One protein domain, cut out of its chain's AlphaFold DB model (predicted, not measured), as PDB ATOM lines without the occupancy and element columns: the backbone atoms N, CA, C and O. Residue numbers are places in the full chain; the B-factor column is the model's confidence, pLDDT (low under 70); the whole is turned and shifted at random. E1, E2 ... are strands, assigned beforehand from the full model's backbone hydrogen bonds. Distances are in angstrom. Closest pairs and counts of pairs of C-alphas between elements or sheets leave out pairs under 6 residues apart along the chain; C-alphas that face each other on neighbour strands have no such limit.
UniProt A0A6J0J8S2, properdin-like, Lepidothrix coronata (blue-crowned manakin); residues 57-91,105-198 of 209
ATOM      1  N   TRP A  57     398.993 618.299 471.616       86.00
ATOM      2  CA  TRP A  57     398.718 619.515 472.374       86.00
ATOM      3  C   TRP A  57     400.016 620.158 472.869       86.00
ATOM      4  O   TRP A  57     400.778 619.538 473.611       86.00
ATOM      5  N   GLY A  58     400.226 621.426 472.516       87.75
ATOM      6  CA  GLY A  58     401.284 622.245 473.094       87.75
ATOM      7  C   GLY A  58     401.030 622.576 474.572       87.75
ATOM      8  O   GLY A  58     399.932 622.342 475.103       87.75
ATOM      9  N   PRO A  59     402.030 623.149 475.265       91.56
ATOM     10  CA  PRO A  59     401.864 623.587 476.640       91.56
ATOM     11  C   PRO A  59     400.772 624.659 476.741       91.56
ATOM     12  O   PRO A  59     400.565 625.476 475.846       91.56
ATOM     13  N   TRP A  60     400.073 624.673 477.873       92.75
ATOM     14  CA  TRP A  60     399.130 625.741 478.175       92.75
ATOM     15  C   TRP A  60     399.852 627.080 478.333       92.75
ATOM     16  O   TRP A  60     400.797 627.189 479.116       92.75
ATOM     17  N   GLY A  61     399.333 628.114 477.675       94.06
ATOM     18  CA  GLY A  61     399.728 629.493 477.916       94.06
ATOM     19  C   GLY A  61     399.369 629.974 479.330       94.06
ATOM     20  O   GLY A  61     398.623 629.308 480.071       94.06
ATOM     21  N   PRO A  62     399.881 631.152 479.726       96.12
ATOM     22  CA  PRO A  62     399.570 631.742 481.017       96.12
ATOM     23  C   PRO A  62     398.076 632.057 481.137       96.12
ATOM     24  O   PRO A  62     397.372 632.315 480.160       96.12
ATOM     25  N   TRP A  63     397.586 632.055 482.373       95.56
ATOM     26  CA  TRP A  63     396.229 632.502 482.659       95.56
ATOM     27  C   TRP A  63     396.099 634.013 482.478       95.56
ATOM     28  O   TRP A  63     396.905 634.774 483.012       95.56
ATOM     29  N   SER A  64     395.042 634.440 481.787       95.25
ATOM     30  CA  SER A  64     394.652 635.845 481.707       95.25
ATOM     31  C   SER A  64     394.367 636.419 483.100       95.25
ATOM     32  O   SER A  64     394.002 635.667 484.008       95.25
ATOM     33  N   PRO A  65     394.421 637.752 483.272       95.25
ATOM     34  CA  PRO A  65     393.994 638.383 484.511       95.25
ATOM     35  C   PRO A  65     392.586 637.961 484.925       95.25
ATOM     36  O   PRO A  65     391.670 637.897 484.097       95.25
ATOM     37  N   CYS A  66     392.416 637.690 486.218       95.19
ATOM     38  CA  CYS A  66     391.110 637.394 486.782       95.19
ATOM     39  C   CYS A  66     390.275 638.678 486.806       95.19
ATOM     40  O   CYS A  66     390.525 639.576 487.619       95.19
ATOM     41  N   THR A  67     389.299 638.771 485.902       94.31
ATOM     42  CA  THR A  67     388.423 639.940 485.730       94.31
ATOM     43  C   THR A  67     386.964 639.498 485.669       94.31
ATOM     44  O   THR A  67     386.659 638.341 485.374       94.31
ATOM     45  N   ARG A  68     386.034 640.399 485.977       91.31
ATOM     46  CA  ARG A  68     384.606 640.174 485.748       91.31
ATOM     47  C   ARG A  68     384.123 641.269 484.789       91.31
ATOM     48  O   ARG A  68     384.465 642.430 484.998       91.31
ATOM     49  N   PRO A  69     383.410 640.932 483.704       86.12
ATOM     50  CA  PRO A  69     382.884 641.948 482.800       86.12
ATOM     51  C   PRO A  69     381.922 642.885 483.540       86.12
ATOM     52  O   PRO A  69     381.163 642.420 484.389       86.12
ATOM     53  N   LEU A  70     381.919 644.170 483.167       82.56
ATOM     54  CA  LEU A  70     380.922 645.171 483.584       82.56
ATOM     55  C   LEU A  70     380.971 645.614 485.058       82.56
ATOM     56  O   LEU A  70     379.971 646.097 485.584       82.56
ATOM     57  N   TRP A  71     382.107 645.472 485.739       76.94
ATOM     58  CA  TRP A  71     382.217 645.877 487.141       76.94
ATOM     59  C   TRP A  71     383.608 646.460 487.483       76.94
ATOM     60  O   TRP A  71     384.534 646.389 486.676       76.94
ATOM     61  N   GLU A  72     383.758 647.040 488.675       86.38
ATOM     62  CA  GLU A  72     385.000 647.669 489.149       86.38
ATOM     63  C   GLU A  72     386.020 646.660 489.718       86.38
ATOM     64  O   GLU A  72     385.656 645.853 490.567       86.38
ATOM     65  N   SER A  73     387.311 646.781 489.351       88.75
ATOM     66  CA  SER A  73     388.462 645.956 489.810       88.75
ATOM     67  C   SER A  73     388.085 644.496 490.128       88.75
ATOM     68  O   SER A  73     387.318 643.968 489.378       88.75
ATOM     69  N   ILE A  74     388.676 643.752 491.061       93.75
ATOM     70  CA  ILE A  74     388.232 642.517 491.808       93.75
ATOM     71  C   ILE A  74     389.289 642.141 492.802       93.75
ATOM     72  O   ILE A  74     389.019 641.361 493.714       93.75
ATOM     73  N   ALA A  75     390.478 642.693 492.580       93.62
ATOM     74  CA  ALA A  75     391.577 642.678 493.495       93.62
ATOM     75  C   ALA A  75     391.053 642.805 494.925       93.62
ATOM     76  O   ALA A  75     390.372 643.767 495.287       93.62
ATOM     77  N   CYS A  76     391.364 641.782 495.710       93.62
ATOM     78  CA  CYS A  76     391.183 641.737 497.153       93.62
ATOM     79  C   CYS A  76     389.722 641.686 497.617       93.62
ATOM     80  O   CYS A  76     389.462 641.771 498.812       93.62
ATOM     81  N   LYS A  77     388.766 641.496 496.700       93.69
ATOM     82  CA  LYS A  77     387.340 641.342 497.006       93.69
ATOM     83  C   LYS A  77     386.949 639.859 496.945       93.69
ATOM     84  O   LYS A  77     387.494 639.087 496.159       93.69
ATOM     85  N   SER A  78     385.936 639.458 497.712       92.69
ATOM     86  CA  SER A  78     385.346 638.105 497.673       92.69
ATOM     87  C   SER A  78     384.421 637.888 496.466       92.69
ATOM     88  O   SER A  78     383.488 637.088 496.516       92.69
ATOM     89  N   THR A  79     384.622 638.649 495.388       92.25
ATOM     90  CA  THR A  79     383.813 638.546 494.174       92.25
ATOM     91  C   THR A  79     384.484 637.598 493.194       92.25
ATOM     92  O   THR A  79     385.692 637.653 492.985       92.25
ATOM     93  N   VAL A  80     383.692 636.721 492.587       92.81
ATOM     94  CA  VAL A  80     384.193 635.737 491.629       92.81
ATOM     95  C   VAL A  80     384.293 636.362 490.242       92.81
ATOM     96  O   VAL A  80     383.319 636.909 489.724       92.81
ATOM     97  N   GLY A  81     385.479 636.272 489.651       93.00
ATOM     98  CA  GLY A  81     385.763 636.608 488.263       93.00
ATOM     99  C   GLY A  81     385.963 635.376 487.390       93.00
ATOM    100  O   GLY A  81     385.789 634.230 487.813       93.00
ATOM    101  N   GLN A  82     386.359 635.631 486.151       92.62
ATOM    102  CA  GLN A  82     386.671 634.620 485.157       92.62
ATOM    103  C   GLN A  82     388.041 634.906 484.544       92.62
ATOM    104  O   GLN A  82     388.419 636.051 484.305       92.62
ATOM    105  N   GLN A  83     388.779 633.837 484.269       93.75
ATOM    106  CA  GLN A  83     390.038 633.889 483.536       93.75
ATOM    107  C   GLN A  83     390.084 632.788 482.486       93.75
ATOM    108  O   GLN A  83     389.383 631.775 482.586       93.75
ATOM    109  N   ARG A  84     390.917 633.011 481.475       93.94
ATOM    110  CA  ARG A  84     391.033 632.186 480.276       93.94
ATOM    111  C   ARG A  84     392.506 631.896 480.032       93.94
ATOM    112  O   ARG A  84     393.349 632.743 480.307       93.94
ATOM    113  N   ARG A  85     392.817 630.721 479.510       94.25
ATOM    114  CA  ARG A  85     394.129 630.416 478.937       94.25
ATOM    115  C   ARG A  85     393.944 629.663 477.635       94.25
ATOM    116  O   ARG A  85     392.920 628.997 477.456       94.25
ATOM    117  N   THR A  86     394.934 629.755 476.766       92.38
ATOM    118  CA  THR A  86     394.920 629.114 475.454       92.38
ATOM    119  C   THR A  86     396.081 628.139 475.319       92.38
ATOM    120  O   THR A  86     397.117 628.306 475.960       92.38
ATOM    121  N   ARG A  87     395.885 627.090 474.526       89.81
ATOM    122  CA  ARG A  87     396.936 626.195 474.039       89.81
ATOM    123  C   ARG A  87     396.779 626.039 472.538       89.81
ATOM    124  O   ARG A  87     395.663 626.117 472.022       89.81
ATOM    125  N   GLU A  88     397.891 625.790 471.871       86.56
ATOM    126  CA  GLU A  88     397.919 625.533 470.439       86.56
ATOM    127  C   GLU A  88     398.178 624.057 470.171       86.56
ATOM    128  O   GLU A  88     398.655 623.305 471.024       86.56
ATOM    129  N   CYS A  89     397.783 623.644 468.980       86.00
ATOM    130  CA  CYS A  89     397.978 622.301 468.487       86.00
ATOM    131  C   CYS A  89     399.251 622.312 467.634       86.00
ATOM    132  O   CYS A  89     399.320 623.067 466.666       86.00
ATOM    133  N   VAL A  90     400.268 621.554 468.041       84.38
ATOM    134  CA  VAL A  90     401.622 621.585 467.469       84.38
ATOM    135  C   VAL A  90     401.841 620.339 466.609       84.38
ATOM    136  O   VAL A  90     401.452 619.238 467.000       84.38
ATOM    137  N   GLY A  91     402.457 620.515 465.439       76.88
ATOM    138  CA  GLY A  91     402.746 619.457 464.463       76.88
ATOM    139  C   GLY A  91     402.143 619.740 463.082       76.88
ATOM    140  O   GLY A  91     401.350 620.666 462.907       76.88
ATOM    141  N   LEU A 105     388.084 619.722 476.606       63.81
ATOM    142  CA  LEU A 105     389.319 620.516 476.640       63.81
ATOM    143  C   LEU A 105     389.822 620.842 475.225       63.81
ATOM    144  O   LEU A 105     390.717 620.207 474.673       63.81
ATOM    145  N   GLY A 106     389.242 621.891 474.642       78.75
ATOM    146  CA  GLY A 106     389.698 622.452 473.369       78.75
ATOM    147  C   GLY A 106     390.972 623.300 473.493       78.75
ATOM    148  O   GLY A 106     391.783 623.159 474.413       78.75
ATOM    149  N   THR A 107     391.124 624.247 472.569       85.75
ATOM    150  CA  THR A 107     392.204 625.250 472.561       85.75
ATOM    151  C   THR A 107     392.077 626.282 473.681       85.75
ATOM    152  O   THR A 107     393.052 626.951 474.012       85.75
ATOM    153  N   ILE A 108     390.895 626.420 474.288       88.81
ATOM    154  CA  ILE A 108     390.591 627.425 475.311       88.81
ATOM    155  C   ILE A 108     390.126 626.730 476.587       88.81
ATOM    156  O   ILE A 108     389.216 625.904 476.560       88.81
ATOM    157  N   HIS A 109     390.700 627.122 477.722       90.06
ATOM    158  CA  HIS A 109     390.263 626.688 479.043       90.06
ATOM    159  C   HIS A 109     389.856 627.894 479.889       90.06
ATOM    160  O   HIS A 109     390.580 628.889 479.974       90.06
ATOM    161  N   VAL A 110     388.684 627.804 480.521       90.62
ATOM    162  CA  VAL A 110     388.075 628.890 481.296       90.62
ATOM    163  C   VAL A 110     387.780 628.402 482.707       90.62
ATOM    164  O   VAL A 110     387.187 627.341 482.884       90.62
ATOM    165  N   ARG A 111     388.145 629.193 483.721       91.69
ATOM    166  CA  ARG A 111     387.836 628.878 485.124       91.69
ATOM    167  C   ARG A 111     387.397 630.100 485.918       91.69
ATOM    168  O   ARG A 111     387.737 631.234 485.575       91.69
ATOM    169  N   ALA A 112     386.667 629.840 486.998       93.44
ATOM    170  CA  ALA A 112     386.307 630.847 487.986       93.44
ATOM    171  C   ALA A 112     387.497 631.151 488.908       93.44
ATOM    172  O   ALA A 112     388.301 630.264 489.231       93.44
ATOM    173  N   CYS A 113     387.619 632.407 489.333       95.00
ATOM    174  CA  CYS A 113     388.735 632.828 490.171       95.00
ATOM    175  C   CYS A 113     388.425 633.976 491.130       95.00
ATOM    176  O   CYS A 113     387.536 634.786 490.881       95.00
ATOM    177  N   TYR A 114     389.216 634.060 492.199       95.94
ATOM    178  CA  TYR A 114     389.376 635.260 493.017       95.94
ATOM    179  C   TYR A 114     390.674 635.964 492.629       95.94
ATOM    180  O   TYR A 114     391.710 635.313 492.480       95.94
ATOM    181  N   ASN A 115     390.627 637.286 492.486       95.56
ATOM    182  CA  ASN A 115     391.805 638.085 492.176       95.56
ATOM    183  C   ASN A 115     392.484 638.542 493.476       95.56
ATOM    184  O   ASN A 115     391.950 639.383 494.198       95.56
ATOM    185  N   ILE A 116     393.660 637.985 493.759       96.38
ATOM    186  CA  ILE A 116     394.501 638.348 494.908       96.38
ATOM    187  C   ILE A 116     395.794 639.062 494.489       96.38
ATOM    188  O   ILE A 116     396.723 639.189 495.288       96.38
ATOM    189  N   GLN A 117     395.870 639.532 493.241       96.19
ATOM    190  CA  GLN A 117     397.041 640.237 492.737       96.19
ATOM    191  C   GLN A 117     397.298 641.503 493.559       96.19
ATOM    192  O   GLN A 117     396.425 642.356 493.690       96.19
ATOM    193  N   ASN A 118     398.520 641.633 494.081       95.69
ATOM    194  CA  ASN A 118     398.975 642.749 494.914       95.69
ATOM    195  C   ASN A 118     398.163 642.981 496.201       95.69
ATOM    196  O   ASN A 118     398.302 644.033 496.826       95.69
ATOM    197  N   CYS A 119     397.355 642.015 496.633       95.44
ATOM    198  CA  CYS A 119     396.558 642.156 497.843       95.44
ATOM    199  C   CYS A 119     397.403 642.022 499.096       95.44
ATOM    200  O   CYS A 119     398.165 641.066 499.222       95.44
ATOM    201  N   LEU A 120     397.228 642.955 500.030       95.75
ATOM    202  CA  LEU A 120     397.807 642.851 501.362       95.75
ATOM    203  C   LEU A 120     397.048 641.777 502.139       95.75
ATOM    204  O   LEU A 120     395.866 641.940 502.430       95.75
ATOM    205  N   LEU A 121     397.721 640.671 502.440       95.62
ATOM    206  CA  LEU A 121     397.167 639.562 503.210       95.62
ATOM    207  C   LEU A 121     398.045 639.318 504.428       95.62
ATOM    208  O   LEU A 121     399.266 639.430 504.337       95.62
ATOM    209  N   HIS A 122     397.440 638.939 505.552       95.00
ATOM    210  CA  HIS A 122     398.213 638.430 506.681       95.00
ATOM    211  C   HIS A 122     399.040 637.230 506.228       95.00
ATOM    212  O   HIS A 122     398.561 636.378 505.475       95.00
ATOM    213  N   GLY A 123     400.301 637.204 506.636       94.44
ATOM    214  CA  GLY A 123     401.218 636.133 506.306       94.44
ATOM    215  C   GLY A 123     401.883 635.586 507.548       94.44
ATOM    216  O   GLY A 123     402.028 636.275 508.554       94.44
ATOM    217  N   ASN A 124     402.321 634.340 507.440       94.31
ATOM    218  CA  ASN A 124     403.181 633.713 508.425       94.31
ATOM    219  C   ASN A 124     404.473 633.280 507.743       94.31
ATOM    220  O   ASN A 124     404.494 632.954 506.552       94.31
ATOM    221  N   TRP A 125     405.564 633.288 508.501       95.38
ATOM    222  CA  TRP A 125     406.819 632.732 508.024       95.38
ATOM    223  C   TRP A 125     406.654 631.235 507.793       95.38
ATOM    224  O   TRP A 125     406.142 630.523 508.654       95.38
ATOM    225  N   SER A 126     407.081 630.765 506.625       95.88
ATOM    226  CA  SER A 126     407.187 629.338 506.373       95.88
ATOM    227  C   SER A 126     408.186 628.704 507.334       95.88
ATOM    228  O   SER A 126     409.089 629.373 507.857       95.88
ATOM    229  N   ASP A 127     408.097 627.387 507.467       96.44
ATOM    230  CA  ASP A 127     409.217 626.618 507.983       96.44
ATOM    231  C   ASP A 127     410.475 626.886 507.151       96.44
ATOM    232  O   ASP A 127     410.418 627.311 505.985       96.44
ATOM    233  N   TRP A 128     411.626 626.652 507.773       96.75
ATOM    234  CA  TRP A 128     412.895 626.696 507.068       96.75
ATOM    235  C   TRP A 128     412.905 625.665 505.946       96.75
ATOM    236  O   TRP A 128     412.559 624.501 506.154       96.75
ATOM    237  N   SER A 129     413.372 626.079 504.772       97.25
ATOM    238  CA  SER A 129     413.743 625.137 503.731       97.25
ATOM    239  C   SER A 129     414.790 624.160 504.274       97.25
ATOM    240  O   SER A 129     415.561 624.500 505.187       97.25
ATOM    241  N   PRO A 130     414.896 622.965 503.677       97.44
ATOM    242  CA  PRO A 130     416.098 622.163 503.815       97.44
ATOM    243  C   PRO A 130     417.339 623.011 503.513       97.44
ATOM    244  O   PRO A 130     417.281 623.975 502.740       97.44
ATOM    245  N   TRP A 131     418.460 622.654 504.136       97.12
ATOM    246  CA  TRP A 131     419.744 623.224 503.752       97.12
ATOM    247  C   TRP A 131     420.026 622.892 502.289       97.12
ATOM    248  O   TRP A 131     419.914 621.736 501.882       97.12
ATOM    249  N   GLY A 132     420.393 623.911 501.518       95.94
ATOM    250  CA  GLY A 132     420.899 623.747 500.168       95.94
ATOM    251  C   GLY A 132     422.230 623.001 500.148       95.94
ATOM    252  O   GLY A 132     422.849 622.728 501.184       95.94
ATOM    253  N   LEU A 133     422.674 622.685 498.937       94.50
ATOM    254  CA  LEU A 133     423.981 622.086 498.719       94.50
ATOM    255  C   LEU A 133     425.093 623.076 499.077       94.50
ATOM    256  O   LEU A 133     424.928 624.295 498.987       94.50
ATOM    257  N   CYS A 134     426.241 622.530 499.469       94.00
ATOM    258  CA  CYS A 134     427.453 623.313 499.640       94.00
ATOM    259  C   CYS A 134     427.869 623.885 498.281       94.00
ATOM    260  O   CYS A 134     428.040 623.136 497.320       94.00
ATOM    261  N   THR A 135     427.982 625.206 498.205       93.06
ATOM    262  CA  THR A 135     428.395 625.927 497.003       93.06
ATOM    263  C   THR A 135     429.631 626.774 497.334       93.06
ATOM    264  O   THR A 135     429.578 627.558 498.290       93.06
ATOM    265  N   PRO A 136     430.737 626.626 496.582       91.25
ATOM    266  CA  PRO A 136     430.982 625.580 495.575       91.25
ATOM    267  C   PRO A 136     430.988 624.156 496.185       91.25
ATOM    268  O   PRO A 136     431.148 624.020 497.397       91.25
ATOM    269  N   PRO A 137     430.781 623.086 495.390       88.00
ATOM    270  CA  PRO A 137     430.729 621.711 495.908       88.00
ATOM    271  C   PRO A 137     432.086 621.199 496.411       88.00
ATOM    272  O   PRO A 137     432.138 620.297 497.245       88.00
ATOM    273  N   CYS A 138     433.176 621.784 495.923       85.62
ATOM    274  CA  CYS A 138     434.545 621.490 496.315       85.62
ATOM    275  C   CYS A 138     435.352 622.799 496.365       85.62
ATOM    276  O   CYS A 138     434.889 623.839 495.888       85.62
ATOM    277  N   GLY A 139     436.547 622.766 496.953       79.81
ATOM    278  CA  GLY A 139     437.410 623.944 497.083       79.81
ATOM    279  C   GLY A 139     437.309 624.624 498.451       79.81
ATOM    280  O   GLY A 139     436.878 624.023 499.436       79.81
ATOM    281  N   THR A 140     437.775 625.869 498.543       82.25
ATOM    282  CA  THR A 140     437.915 626.569 499.825       82.25
ATOM    283  C   THR A 140     436.626 627.277 500.241       82.25
ATOM    284  O   THR A 140     435.936 627.906 499.441       82.25
ATOM    285  N   SER A 141     436.301 627.199 501.536       86.69
ATOM    286  CA  SER A 141     435.151 627.878 502.169       86.69
ATOM    287  C   SER A 141     433.767 627.664 501.519       86.69
ATOM    288  O   SER A 141     433.026 628.624 501.306       86.69
ATOM    289  N   PRO A 142     433.360 626.417 501.238       93.00
ATOM    290  CA  PRO A 142     432.019 626.142 500.745       93.00
ATOM    291  C   PRO A 142     430.961 626.514 501.787       93.00
ATOM    292  O   PRO A 142     431.117 626.263 502.987       93.00
ATOM    293  N   THR A 143     429.857 627.098 501.329       95.44
ATOM    294  CA  THR A 143     428.743 627.507 502.192       95.44
ATOM    295  C   THR A 143     427.448 626.859 501.742       95.44
ATOM    296  O   THR A 143     427.257 626.554 500.569       95.44
ATOM    297  N   ARG A 144     426.544 626.636 502.688       95.75
ATOM    298  CA  ARG A 144     425.173 626.209 502.420       95.75
ATOM    299  C   ARG A 144     424.224 627.270 502.932       95.75
ATOM    300  O   ARG A 144     424.452 627.829 504.009       95.75
ATOM    301  N   SER A 145     423.147 627.509 502.198       96.69
ATOM    302  CA  SER A 145     422.084 628.399 502.641       96.69
ATOM    303  C   SER A 145     420.774 627.650 502.828       96.69
ATOM    304  O   SER A 145     420.523 626.610 502.220       96.69
ATOM    305  N   ARG A 146     419.942 628.152 503.729       97.50
ATOM    306  CA  ARG A 146     418.526 627.804 503.817       97.50
ATOM    307  C   ARG A 146     417.729 629.087 503.895       97.50
ATOM    308  O   ARG A 146     418.233 630.111 504.352       97.50
ATOM    309  N   SER A 147     416.476 629.036 503.482       96.56
ATOM    310  CA  SER A 147     415.614 630.208 503.502       96.56
ATOM    311  C   SER A 147     414.252 629.881 504.077       96.56
ATOM    312  O   SER A 147     413.795 628.741 504.053       96.56
ATOM    313  N   ARG A 148     413.603 630.899 504.619       96.19
ATOM    314  CA  ARG A 148     412.171 630.890 504.894       96.19
ATOM    315  C   ARG A 148     411.562 632.127 504.272       96.19
ATOM    316  O   ARG A 148     412.219 633.165 504.150       96.19
ATOM    317  N   GLU A 149     410.306 632.013 503.895       96.19
ATOM    318  CA  GLU A 149     409.593 633.059 503.178       96.19
ATOM    319  C   GLU A 149     408.315 633.408 503.923       96.19
ATOM    320  O   GLU A 149     407.649 632.550 504.503       96.19
ATOM    321  N   CYS A 150     407.969 634.685 503.904       96.06
ATOM    322  CA  CYS A 150     406.686 635.157 504.377       96.06
ATOM    323  C   CYS A 150     405.612 634.697 503.386       96.06
ATOM    324  O   CYS A 150     405.574 635.153 502.243       96.06
ATOM    325  N   ARG A 151     404.747 633.766 503.799       95.31
ATOM    326  CA  ARG A 151     403.678 633.216 502.958       95.31
ATOM    327  C   ARG A 151     402.341 633.821 503.350       95.31
ATOM    328  O   ARG A 151     401.966 633.792 504.517       95.31
ATOM    329  N   ALA A 152     401.611 634.338 502.362       95.56
ATOM    330  CA  ALA A 152     400.267 634.866 502.570       95.56
ATOM    331  C   ALA A 152     399.304 633.741 502.964       95.56
ATOM    332  O   ALA A 152     399.237 632.706 502.297       95.56
ATOM    333  N   THR A 153     398.511 633.967 504.004       94.75
ATOM    334  CA  THR A 153     397.364 633.125 504.328       94.75
ATOM    335  C   THR A 153     396.206 633.521 503.420       94.75
ATOM    336  O   THR A 153     395.757 634.668 503.417       94.75
ATOM    337  N   LEU A 154     395.744 632.570 502.606       93.88
ATOM    338  CA  LEU A 154     394.609 632.798 501.720       93.88
ATOM    339  C   LEU A 154     393.329 632.997 502.548       93.88
ATOM    340  O   LEU A 154     393.128 632.289 503.538       93.88
ATOM    341  N   PRO A 155     392.450 633.931 502.152       91.12
ATOM    342  CA  PRO A 155     391.196 634.151 502.856       91.12
ATOM    343  C   PRO A 155     390.260 632.945 502.699       91.12
ATOM    344  O   PRO A 155     390.258 632.263 501.673       91.12
ATOM    345  N   SER A 156     389.412 632.706 503.699       92.69
ATOM    346  CA  SER A 156     388.449 631.597 503.739       92.69
ATOM    347  C   SER A 156     387.213 631.855 502.861       92.69
ATOM    348  O   SER A 156     386.081 631.914 503.344       92.69
ATOM    349  N   TYR A 157     387.419 632.066 501.562       91.88
ATOM    350  CA  TYR A 157     386.341 632.261 500.591       91.88
ATOM    351  C   TYR A 157     385.751 630.930 500.117       91.88
ATOM    352  O   TYR A 157     386.413 629.893 500.126       91.88
ATOM    353  N   LYS A 158     384.497 630.962 499.650       92.56
ATOM    354  CA  LYS A 158     383.845 629.783 499.070       92.56
ATOM    355  C   LYS A 158     384.559 629.383 497.780       92.56
ATOM    356  O   LYS A 158     384.590 630.159 496.824       92.56
ATOM    357  N   LEU A 159     385.111 628.172 497.754       92.56
ATOM    358  CA  LEU A 159     385.812 627.612 496.591       92.56
ATOM    359  C   LEU A 159     384.872 626.926 495.596       92.56
ATOM    360  O   LEU A 159     385.326 626.391 494.591       92.56
ATOM    361  N   THR A 160     383.568 626.961 495.849       91.44
ATOM    362  CA  THR A 160     382.536 626.446 494.954       91.44
ATOM    363  C   THR A 160     381.481 627.518 494.728       91.44
ATOM    364  O   THR A 160     381.032 628.187 495.661       91.44
ATOM    365  N   VAL A 161     381.086 627.693 493.468       85.12
ATOM    366  CA  VAL A 161     379.954 628.542 493.088       85.12
ATOM    367  C   VAL A 161     378.896 627.720 492.380       85.12
ATOM    368  O   VAL A 161     379.192 626.950 491.467       85.12
ATOM    369  N   THR A 162     377.652 627.906 492.799       83.56
ATOM    370  CA  THR A 162     376.470 627.448 492.075       83.56
ATOM    371  C   THR A 162     376.083 628.529 491.078       83.56
ATOM    372  O   THR A 162     375.861 629.678 491.466       83.56
ATOM    373  N   ASN A 163     375.990 628.189 489.797       67.94
ATOM    374  CA  ASN A 163     375.357 629.096 488.847       67.94
ATOM    375  C   ASN A 163     373.855 629.147 489.144       67.94
ATOM    376  O   ASN A 163     373.212 628.104 489.278       67.94
ATOM    377  N   VAL A 164     373.284 630.349 489.184       58.06
ATOM    378  CA  VAL A 164     371.827 630.521 489.159       58.06
ATOM    379  C   VAL A 164     371.365 630.124 487.751       58.06
ATOM    380  O   VAL A 164     371.527 630.900 486.815       58.06
ATOM    381  N   GLY A 165     370.902 628.881 487.576       58.72
ATOM    382  CA  GLY A 165     370.329 628.383 486.313       58.72
ATOM    383  C   GLY A 165     371.034 627.202 485.625       58.72
ATOM    384  O   GLY A 165     370.537 626.735 484.608       58.72
ATOM    385  N   SER A 166     372.143 626.669 486.152       60.50
ATOM    386  CA  SER A 166     372.709 625.389 485.679       60.50
ATOM    387  C   SER A 166     373.034 624.495 486.870       60.50
ATOM    388  O   SER A 166     373.705 624.960 487.790       60.50
ATOM    389  N   SER A 167     372.626 623.226 486.840       59.72
ATOM    390  CA  SER A 167     372.747 622.237 487.930       59.72
ATOM    391  C   SER A 167     374.184 621.814 488.300       59.72
ATOM    392  O   SER A 167     374.377 620.803 488.966       59.72
ATOM    393  N   GLY A 168     375.204 622.579 487.898       68.94
ATOM    394  CA  GLY A 168     376.613 622.287 488.156       68.94
ATOM    395  C   GLY A 168     377.277 623.306 489.081       68.94
ATOM    396  O   GLY A 168     377.237 624.515 488.829       68.94
ATOM    397  N   SER A 169     377.947 622.814 490.126       80.75
ATOM    398  CA  SER A 169     378.906 623.589 490.917       80.75
ATOM    399  C   SER A 169     380.228 623.731 490.160       80.75
ATOM    400  O   SER A 169     380.760 622.741 489.659       80.75
ATOM    401  N   ARG A 170     380.793 624.940 490.102       85.56
ATOM    402  CA  ARG A 170     382.132 625.188 489.538       85.56
ATOM    403  C   ARG A 170     383.133 625.506 490.641       85.56
ATOM    404  O   ARG A 170     382.828 626.288 491.542       85.56
ATOM    405  N   ASN A 171     384.336 624.947 490.528       92.25
ATOM    406  CA  ASN A 171     385.437 625.239 491.442       92.25
ATOM    407  C   ASN A 171     386.034 626.623 491.148       92.25
ATOM    408  O   ASN A 171     386.225 627.004 489.990       92.25
ATOM    409  N   VAL A 172     386.352 627.359 492.207       94.12
ATOM    410  CA  VAL A 172     386.956 628.692 492.175       94.12
ATOM    411  C   VAL A 172     388.384 628.595 492.693       94.12
ATOM    412  O   VAL A 172     388.652 627.932 493.689       94.12
ATOM    413  N   THR A 173     389.311 629.265 492.015       95.44
ATOM    414  CA  THR A 173     390.745 629.247 492.354       95.44
ATOM    415  C   THR A 173     391.264 630.650 492.644       95.44
ATOM    416  O   THR A 173     390.755 631.628 492.106       95.44
ATOM    417  N   PHE A 174     392.296 630.783 493.471       96.19
ATOM    418  CA  PHE A 174     392.968 632.070 493.649       96.19
ATOM    419  C   PHE A 174     393.925 632.342 492.483       96.19
ATOM    420  O   PHE A 174     394.616 631.437 492.013       96.19
ATOM    421  N   TRP A 175     393.950 633.582 491.997       96.44
ATOM    422  CA  TRP A 175     394.865 634.041 490.955       96.44
ATOM    423  C   TRP A 175     395.600 635.306 491.391       96.44
ATOM    424  O   TRP A 175     394.992 636.227 491.942       96.44
ATOM    425  N   GLY A 176     396.890 635.355 491.071       94.88
ATOM    426  CA  GLY A 176     397.768 636.490 491.320       94.88
ATOM    427  C   GLY A 176     398.744 636.262 492.472       94.88
ATOM    428  O   GLY A 176     398.655 635.278 493.208       94.88
ATOM    429  N   THR A 177     399.691 637.184 492.608       95.56
ATOM    430  CA  THR A 177     400.694 637.201 493.676       95.56
ATOM    431  C   THR A 177     400.298 638.212 494.759       95.56
ATOM    432  O   THR A 177     400.301 639.421 494.502       95.56
ATOM    433  N   PRO A 178     399.916 637.760 495.967       96.00
ATOM    434  CA  PRO A 178     399.604 638.659 497.072       96.00
ATOM    435  C   PRO A 178     400.878 639.237 497.700       96.00
ATOM    436  O   PRO A 178     401.978 638.712 497.531       96.00
ATOM    437  N   ARG A 179     400.713 640.312 498.470       95.69
ATOM    438  CA  ARG A 179     401.738 640.925 499.318       95.69
ATOM    439  C   ARG A 179     401.522 640.466 500.765       95.69
ATOM    440  O   ARG A 179     400.590 640.946 501.412       95.69
ATOM    441  N   PRO A 180     402.329 639.529 501.274       95.75
ATOM    442  CA  PRO A 180     402.134 638.988 502.608       95.75
ATOM    443  C   PRO A 180     402.667 639.951 503.681       95.75
ATOM    444  O   PRO A 180     403.718 640.572 503.517       95.75
ATOM    445  N   LEU A 181     401.930 640.075 504.783       94.38
ATOM    446  CA  LEU A 181     402.272 640.875 505.956       94.38
ATOM    447  C   LEU A 181     402.690 639.943 507.095       94.38
ATOM    448  O   LEU A 181     401.827 639.419 507.798       94.38
ATOM    449  N   CYS A 182     403.998 639.747 507.262       93.38
ATOM    450  CA  CYS A 182     404.574 639.031 508.401       93.38
ATOM    451  C   CYS A 182     405.240 639.997 509.380       93.38
ATOM    452  O   CYS A 182     405.724 641.066 508.995       93.38
ATOM    453  N   GLU A 183     405.336 639.578 510.639       92.25
ATOM    454  CA  GLU A 183     406.181 640.250 511.621       92.25
ATOM    455  C   GLU A 183     407.654 640.216 511.172       92.25
ATOM    456  O   GLU A 183     408.125 639.175 510.692       92.25
ATOM    457  N   PRO A 184     408.402 641.331 511.289       92.81
ATOM    458  CA  PRO A 184     409.804 641.356 510.899       92.81
ATOM    459  C   PRO A 184     410.638 640.382 511.738       92.81
ATOM    460  O   PRO A 184     410.644 640.459 512.964       92.81
ATOM    461  N   LEU A 185     411.406 639.512 511.083       91.50
ATOM    462  CA  LEU A 185     412.374 638.631 511.739       91.50
ATOM    463  C   LEU A 185     413.776 639.055 511.323       91.50
ATOM    464  O   LEU A 185     414.078 639.054 510.135       91.50
ATOM    465  N   LEU A 186     414.608 639.431 512.301       90.00
ATOM    466  CA  LEU A 186     415.964 639.973 512.092       90.00
ATOM    467  C   LEU A 186     416.021 641.236 511.199       90.00
ATOM    468  O   LEU A 186     417.073 641.594 510.681       90.00
ATOM    469  N   GLY A 187     414.893 641.947 511.060       89.88
ATOM    470  CA  GLY A 187     414.752 643.130 510.201       89.88
ATOM    471  C   GLY A 187     414.200 642.832 508.799       89.88
ATOM    472  O   GLY A 187     413.804 643.757 508.090       89.88
ATOM    473  N   GLN A 188     414.092 641.562 508.405       91.62
ATOM    474  CA  GLN A 188     413.542 641.131 507.119       91.62
ATOM    475  C   GLN A 188     412.032 640.898 507.216       91.62
ATOM    476  O   GLN A 188     411.523 640.448 508.240       91.62
ATOM    477  N   ARG A 189     411.306 641.203 506.130       88.38
ATOM    478  CA  ARG A 189     409.828 641.137 506.072       88.38
ATOM    479  C   ARG A 189     409.263 640.156 505.040       88.38
ATOM    480  O   ARG A 189     408.090 639.823 505.117       88.38
ATOM    481  N   LEU A 190     410.072 639.724 504.069       91.88
ATOM    482  CA  LEU A 190     409.613 638.890 502.945       91.88
ATOM    483  C   LEU A 190     410.358 637.562 502.845       91.88
ATOM    484  O   LEU A 190     409.737 636.517 502.696       91.88
ATOM    485  N   ARG A 191     411.685 637.596 502.941       94.81
ATOM    486  CA  ARG A 191     412.534 636.409 502.891       94.81
ATOM    487  C   ARG A 191     413.676 636.581 503.872       94.81
ATOM    488  O   ARG A 191     414.266 637.657 503.943       94.81
ATOM    489  N   LEU A 192     413.959 635.523 504.618       95.81
ATOM    490  CA  LEU A 192     415.118 635.437 505.490       95.81
ATOM    491  C   LEU A 192     415.972 634.270 505.019       95.81
ATOM    492  O   LEU A 192     415.471 633.158 504.860       95.81
ATOM    493  N   GLU A 193     417.250 634.541 504.815       95.69
ATOM    494  CA  GLU A 193     418.241 633.550 504.429       95.69
ATOM    495  C   GLU A 193     419.259 633.385 505.552       95.69
ATOM    496  O   GLU A 193     419.687 634.356 506.172       95.69
ATOM    497  N   GLU A 194     419.615 632.138 505.830       95.56
ATOM    498  CA  GLU A 194     420.655 631.775 506.777       95.56
ATOM    499  C   GLU A 194     421.743 631.021 506.024       95.56
ATOM    500  O   GLU A 194     421.458 630.032 505.348       95.56
ATOM    501  N   ILE A 195     422.986 631.476 506.164       96.19
ATOM    502  CA  ILE A 195     424.157 630.891 505.513       96.19
ATOM    503  C   ILE A 195     425.062 630.308 506.593       96.19
ATOM    504  O   ILE A 195     425.322 630.952 507.611       96.19
ATOM    505  N   ARG A 196     425.544 629.084 506.383       96.31
ATOM    506  CA  ARG A 196     426.525 628.437 507.260       96.31
ATOM    507  C   ARG A 196     427.668 627.831 506.451       96.31
ATOM    508  O   ARG A 196     427.423 627.332 505.349       96.31
ATOM    509  N   PRO A 197     428.894 627.817 507.000       95.62
ATOM    510  CA  PRO A 197     430.002 627.115 506.376       95.62
ATOM    511  C   PRO A 197     429.740 625.608 506.373       95.62
ATOM    512  O   PRO A 197     429.158 625.050 507.310       95.62
ATOM    513  N   CYS A 198     430.186 624.952 505.312       92.88
ATOM    514  CA  CYS A 198     430.289 623.507 505.255       92.88
ATOM    515  C   CYS A 198     431.617 623.073 505.888       92.88
ATOM    516  O   CYS A 198     432.650 623.712 505.698       92.88
TER     517      CYS A 198
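This is residues 57 to 91 and 105 to 198 of the 209 residues of the protein "properdin-like" of Lepidothrix coronata (blue-crowned manakin) (UniProt A0A6J0J8S2). With little regular structure, two sheets make two lobes in a row: E1, E2, E6, E5, strongly twisted, and E7, E3, E4, E8, where E4 and E8 form a long arm. The 129 printed residues have eight named strands, E1 to E8 in chain order, holding 50 residues: all strand, both sheets mixed. It is only just loose, close to extended, with radius of gyration of the C-alphas 20.7 A, spanning 67 by 46 by 24 A.

Past residues 57 to 80, find E1, residues 81 to 86, antiparallel to E2, residues 108 to 115; N 83 and O 111 are 3.1 A apart, within hydrogen-bond range. E6, residues 169 to 175, is parallel to E2, with N 114 and O 173 at 2.9 A, and forms a hairpin with E5, residues 160 to 162. In the curled sheet, E3, residues 120 to 125, is parallel to E7, residues 179 to 181, and forms a hairpin with E4, residues 143 to 152. E8, residues 191 to 197, is antiparallel to E4; N 146 and O 194 are 2.9 A apart.

Find C-alpha 81 at (385.763, 636.608, 488.263), beginning E1; E4 runs 29.4 A, and E8 ends at C-alpha 197, (430.002, 627.115, 506.376).

Residues 92 to 104 are cut out; C-alphas 91 and 105 are 18.2 A apart. Link E3 to E4 is long. Residues 105 and 163 to 168 have pLDDT under 70.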